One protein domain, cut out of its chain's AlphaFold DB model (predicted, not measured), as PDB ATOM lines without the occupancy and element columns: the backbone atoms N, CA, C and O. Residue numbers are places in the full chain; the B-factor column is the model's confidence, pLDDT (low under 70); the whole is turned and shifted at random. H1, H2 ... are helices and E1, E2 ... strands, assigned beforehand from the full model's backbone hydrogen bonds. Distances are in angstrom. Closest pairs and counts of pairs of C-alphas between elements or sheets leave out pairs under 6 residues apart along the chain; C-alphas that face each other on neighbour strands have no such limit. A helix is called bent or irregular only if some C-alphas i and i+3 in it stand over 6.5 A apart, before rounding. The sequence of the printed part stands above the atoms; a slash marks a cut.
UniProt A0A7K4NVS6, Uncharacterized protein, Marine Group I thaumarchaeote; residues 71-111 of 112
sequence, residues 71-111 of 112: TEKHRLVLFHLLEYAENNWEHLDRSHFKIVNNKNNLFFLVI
ATOM      1  N   THR A  71     180.823 233.771 229.905       85.94
ATOM      2  CA  THR A  71     182.031 233.805 229.069       85.94
ATOM      3  C   THR A  71     183.250 233.281 229.820       85.94
ATOM      4  O   THR A  71     183.991 232.456 229.291       85.94
ATOM      5  N   GLU A  72     183.437 233.715 231.065       84.12
ATOM      6  CA  GLU A  72     184.571 233.289 231.884       84.12
ATOM      7  C   GLU A  72     184.475 231.807 232.268       84.12
ATOM      8  O   GLU A  72     185.472 231.090 232.208       84.12
ATOM      9  N   LYS A  73     183.266 231.310 232.560       84.62
ATOM     10  CA  LYS A  73     183.016 229.878 232.786       84.62
ATOM     11  C   LYS A  73     183.415 229.045 231.568       84.62
ATOM     12  O   LYS A  73     184.144 228.068 231.719       84.62
ATOM     13  N   HIS A  74     182.998 229.440 230.363       84.56
ATOM     14  CA  HIS A  74     183.391 228.739 229.134       84.56
ATOM     15  C   HIS A  74     184.904 228.794 228.892       84.56
ATOM     16  O   HIS A  74     185.495 227.786 228.509       84.56
ATOM     17  N   ARG A  75     185.541 229.943 229.156       85.81
ATOM     18  CA  ARG A  75     186.998 230.107 229.044       85.81
ATOM     19  C   ARG A  75     187.748 229.143 229.963       85.81
ATOM     20  O   ARG A  75     188.701 228.519 229.513       85.81
ATOM     21  N   LEU A  76     187.314 229.007 231.216       83.94
ATOM     22  CA  LEU A  76     187.920 228.097 232.194       83.94
ATOM     23  C   LEU A  76     187.778 226.632 231.777       83.94
ATOM     24  O   LEU A  76     188.753 225.888 231.823       83.94
ATOM     25  N   VAL A  77     186.594 226.229 231.307       85.38
ATOM     26  CA  VAL A  77     186.375 224.873 230.776       85.38
ATOM     27  C   VAL A  77     187.302 224.603 229.593       85.38
ATOM     28  O   VAL A  77     187.971 223.574 229.568       85.38
ATOM     29  N   LEU A  78     187.382 225.534 228.640       84.56
ATOM     30  CA  LEU A  78     188.269 225.394 227.487       84.56
ATOM     31  C   LEU A  78     189.738 225.294 227.918       84.56
ATOM     32  O   LEU A  78     190.455 224.438 227.416       84.56
ATOM     33  N   PHE A  79     190.171 226.130 228.862       84.06
ATOM     34  CA  PHE A  79     191.534 226.107 229.385       84.06
ATOM     35  C   PHE A  79     191.879 224.757 230.031       84.06
ATOM     36  O   PHE A  79     192.886 224.162 229.666       84.06
ATOM     37  N   HIS A  80     191.021 224.226 230.908       83.25
ATOM     38  CA  HIS A  80     191.255 222.918 231.530       83.25
ATOM     39  C   HIS A  80     191.244 221.767 230.516       83.25
ATOM     40  O   HIS A  80     192.014 220.822 230.657       83.25
ATOM     41  N   LEU A  81     190.394 221.829 229.485       82.31
ATOM     42  CA  LEU A  81     190.400 220.833 228.410       82.31
ATOM     43  C   LEU A  81     191.703 220.874 227.605       82.31
ATOM     44  O   LEU A  81     192.228 219.820 227.255       82.31
ATOM     45  N   LEU A  82     192.229 222.070 227.332       80.75
ATOM     46  CA  LEU A  82     193.514 222.242 226.656       80.75
ATOM     47  C   LEU A  82     194.666 221.724 227.518       80.75
ATOM     48  O   LEU A  82     195.445 220.909 227.041       80.75
ATOM     49  N   GLU A  83     194.726 222.111 228.792       82.88
ATOM     50  CA  GLU A  83     195.739 221.630 229.737       82.88
ATOM     51  C   GLU A  83     195.692 220.102 229.886       82.88
ATOM     52  O   GLU A  83     196.724 219.431 229.882       82.88
ATOM     53  N   TYR A  84     194.494 219.519 229.967       83.31
ATOM     54  CA  TYR A  84     194.332 218.069 229.978       83.31
ATOM     55  C   TYR A  84     194.860 217.435 228.687       83.31
ATOM     56  O   TYR A  84     195.600 216.454 228.751       83.31
ATOM     57  N   ALA A  85     194.506 217.984 227.524       82.19
ATOM     58  CA  ALA A  85     194.960 217.467 226.240       82.19
ATOM     59  C   ALA A  85     196.485 217.560 226.081       82.19
ATOM     60  O   ALA A  85     197.092 216.604 225.608       82.19
ATOM     61  N   GLU A  86     197.106 218.659 226.514       79.44
ATOM     62  CA  GLU A  86     198.563 218.839 226.512       79.44
ATOM     63  C   GLU A  86     199.254 217.807 227.408       79.44
ATOM     64  O   GLU A  86     200.169 217.114 226.966       79.44
ATOM     65  N   ASN A  87     198.767 217.639 228.640       84.31
ATOM     66  CA  ASN A  87     199.360 216.723 229.614       84.31
ATOM     67  C   ASN A  87     199.147 215.239 229.281       84.31
ATOM     68  O   ASN A  87     199.880 214.389 229.779       84.31
ATOM     69  N   ASN A  88     198.145 214.911 228.462       83.75
ATOM     70  CA  ASN A  88     197.802 213.531 228.112       83.75
ATOM     71  C   ASN A  88     198.002 213.236 226.622       83.75
ATOM     72  O   ASN A  88     197.574 212.186 226.147       83.75
ATOM     73  N   TRP A  89     198.664 214.129 225.880       75.62
ATOM     74  CA  TRP A  89     198.780 214.064 224.421       75.62
ATOM     75  C   TRP A  89     199.312 212.721 223.902       75.62
ATOM     76  O   TRP A  89     198.859 212.214 222.875       75.62
ATOM     77  N   GLU A  90     200.262 212.120 224.619       80.94
ATOM     78  CA  GLU A  90     200.869 210.833 224.261       80.94
ATOM     79  C   GLU A  90     199.928 209.636 224.454       80.94
ATOM     80  O   GLU A  90     200.132 208.585 223.847       80.94
ATOM     81  N   HIS A  91     198.885 209.801 225.266       80.12
ATOM     82  CA  HIS A  91     197.906 208.770 225.603       80.12
ATOM     83  C   HIS A  91     196.578 208.936 224.858       80.12
ATOM     84  O   HIS A  91     195.714 208.066 224.952       80.12
ATOM     85  N   LEU A  92     196.401 210.036 224.123       73.75
ATOM     86  CA  LEU A  92     195.200 210.266 223.330       73.75
ATOM     87  C   LEU A  92     195.210 209.390 222.075       73.75
ATOM     88  O   LEU A  92     196.157 209.412 221.283       73.75
ATOM     89  N   ASP A  93     194.114 208.658 221.864       72.75
ATOM     90  CA  ASP A  93     193.885 207.949 220.611       72.75
ATOM     91  C   ASP A  93     193.672 208.961 219.480       72.75
ATOM     92  O   ASP A  93     192.631 209.608 219.352       72.75
ATOM     93  N   ARG A  94     194.700 209.088 218.641       68.56
ATOM     94  CA  ARG A  94     194.764 210.054 217.542       68.56
ATOM     95  C   ARG A  94     193.752 209.775 216.436       68.56
ATOM     96  O   ARG A  94     193.513 210.670 215.631       68.56
ATOM     97  N   SER A  95     193.155 208.582 216.387       69.19
ATOM     98  CA  SER A  95     192.120 208.255 215.399       69.19
ATOM     99  C   SER A  95     190.857 209.113 215.554       69.19
ATOM    100  O   SER A  95     190.144 209.326 214.574       69.19
ATOM    101  N   HIS A  96     190.637 209.691 216.740       68.31
ATOM    102  CA  HIS A  96     189.493 210.553 217.052       68.31
ATOM    103  C   HIS A  96     189.745 212.057 216.832       68.31
ATOM    104  O   HIS A  96     188.837 212.870 217.011       68.31
ATOM    105  N   PHE A  97     190.959 212.464 216.439       67.94
ATOM    106  CA  PHE A  97     191.320 213.880 216.311       67.94
ATOM    107  C   PHE A  97     191.747 214.227 214.889       67.94
ATOM    108  O   PHE A  97     192.596 213.568 214.290       67.94
ATOM    109  N   LYS A  98     191.225 215.341 214.364       63.72
ATOM    110  CA  LYS A  98     191.716 215.924 213.112       63.72
ATOM    111  C   LYS A  98     192.520 217.183 213.410       63.72
ATOM    112  O   LYS A  98     191.990 218.169 213.920       63.72
ATOM    113  N   ILE A  99     193.800 217.162 213.046       60.75
ATOM    114  CA  ILE A  99     194.648 218.356 213.081       60.75
ATOM    115  C   ILE A  99     194.196 219.281 211.949       60.75
ATOM    116  O   ILE A  99     194.296 218.922 210.772       60.75
ATOM    117  N   VAL A 100     193.705 220.472 212.291       59.59
ATOM    118  CA  VAL A 100     193.390 221.518 211.314       59.59
ATOM    119  C   VAL A 100     194.439 222.615 211.456       59.59
ATOM    120  O   VAL A 100     194.443 223.379 212.417       59.59
ATOM    121  N   ASN A 101     195.362 222.672 210.498       48.44
ATOM    122  CA  ASN A 101     196.398 223.697 210.455       48.44
ATOM    123  C   ASN A 101     195.932 224.848 209.552       48.44
ATOM    124  O   ASN A 101     195.841 224.684 208.335       48.44
ATOM    125  N   ASN A 102     195.625 226.006 210.139       47.50
ATOM    126  CA  ASN A 102     195.574 227.264 209.401       47.50
ATOM    127  C   ASN A 102     196.850 228.032 209.742       47.50
ATOM    128  O   ASN A 102     197.233 228.070 210.906       47.50
ATOM    129  N   LYS A 103     197.484 228.635 208.733       51.84
ATOM    130  CA  LYS A 103     198.882 229.104 208.678       51.84
ATOM    131  C   LYS A 103     199.399 229.926 209.874       51.84
ATOM    132  O   LYS A 103     200.602 230.128 209.941       51.84
ATOM    133  N   ASN A 104     198.539 230.361 210.797       52.72
ATOM    134  CA  ASN A 104     198.886 231.179 211.954       52.72
ATOM    135  C   ASN A 104     198.376 230.676 213.324       52.72
ATOM    136  O   ASN A 104     198.662 231.361 214.292       52.72
ATOM    137  N   ASN A 105     197.643 229.554 213.452       44.91
ATOM    138  CA  ASN A 105     197.223 228.994 214.755       44.91
ATOM    139  C   ASN A 105     196.825 227.506 214.631       44.91
ATOM    140  O   ASN A 105     196.025 227.150 213.763       44.91
ATOM    141  N   LEU A 106     197.343 226.647 215.519       44.72
ATOM    142  CA  LEU A 106     196.894 225.254 215.652       44.72
ATOM    143  C   LEU A 106     195.553 225.218 216.396       44.72
ATOM    144  O   LEU A 106     195.473 225.642 217.546       44.72
ATOM    145  N   PHE A 107     194.517 224.677 215.756       53.38
ATOM    146  CA  PHE A 107     193.267 224.312 216.420       53.38
ATOM    147  C   PHE A 107     193.077 222.796 216.315       53.38
ATOM    148  O   PHE A 107     193.196 222.217 215.232       53.38
ATOM    149  N   PHE A 108     192.766 222.151 217.438       56.09
ATOM    150  CA  PHE A 108     192.349 220.751 217.462       56.09
ATOM    151  C   PHE A 108     190.825 220.698 217.337       56.09
ATOM    152  O   PHE A 108     190.115 221.272 218.160       56.09
ATOM    153  N   LEU A 109     190.320 220.039 216.292       51.19
ATOM    154  CA  LEU A 109     188.895 219.752 216.145       51.19
ATOM    155  C   LEU A 109     188.645 218.327 216.654       51.19
ATOM    156  O   LEU A 109     189.144 217.364 216.067       51.19
ATOM    157  N   VAL A 110     187.887 218.206 217.744       55.06
ATOM    158  CA  VAL A 110     187.347 216.926 218.225       55.06
ATOM    159  C   VAL A 110     186.071 216.647 217.435       55.06
ATOM    160  O   VAL A 110     185.170 217.485 217.422       55.06
ATOM    161  N   ILE A 111     186.000 215.508 216.750       50.94
ATOM    162  CA  ILE A 111     184.783 215.046 216.072       50.94
ATOM    163  C   ILE A 111     184.318 213.791 216.819       50.94
ATOM    164  O   ILE A 111     185.122 212.881 217.013       50.94
TER     165      ILE A 111
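AT A GLANCE: This is residues 71 to 111 of the 112 residues of an uncharacterized protein of Marine Group I thaumarchaeote (UniProt A0A7K4NVS6). A single helix, H1, and a two-stranded hairpin, E1 and E2, are the two arms of an open L, with the stretch of residues 88 to 96 at the corner between them. The contacts are few: residues 71 to 81 of H1 stick out at one end, and residues 101 to 106, with the turn of the hairpin, stick out at another. The printed part has 41 residues, with one named helix and two named strands in the order H1, E1, E2; the sheet has the order E1 - E2 and is antiparallel, and the class is mixed, helices and strands. The whole is loose, with a radius of gyration of the C-alphas of 11.5 A and spans of 30 by 26 by 17 A.

IN THESE COORDINATES: H1 is residues 71 to 87, 24.3 A from first to last C-alpha, and begins with C-alpha 71 at (182.031, 233.805, 229.069). E1 is residues 97 to 102, 15.7 A long, with C-alpha 97 at (191.320, 213.880, 216.311). E2 is residues 105 to 110, 16.0 A long, and ends with C-alpha 110 at (187.347, 216.926, 218.225).

HOW THE PARTS SIT: In H1, which is not bent, every O i to N i+4 pair is within hydrogen-bond range. A short link of 9 residues joins H1 to E1. E1 and E2 form a hairpin with a tight link of 2 residues. They are antiparallel, with 154 degrees between their directions. The C-alphas of Phe 97 and Val 110 face each other at 5.4 A. N 105 and O 102, at 3.0 A, and N 98 and O 109, at 3.4 A, are within hydrogen-bond range. H1 and E2 are apart.

THE WHOLE: The two C-alphas farthest apart, those of Glu 72 and Ser 95, are 30.9 A apart. The printed part has no cut and no long link. Residues 86 to 95 also stand free. The mean pLDDT of the printed part is 70.8, and residues 94 to 111 are under 70.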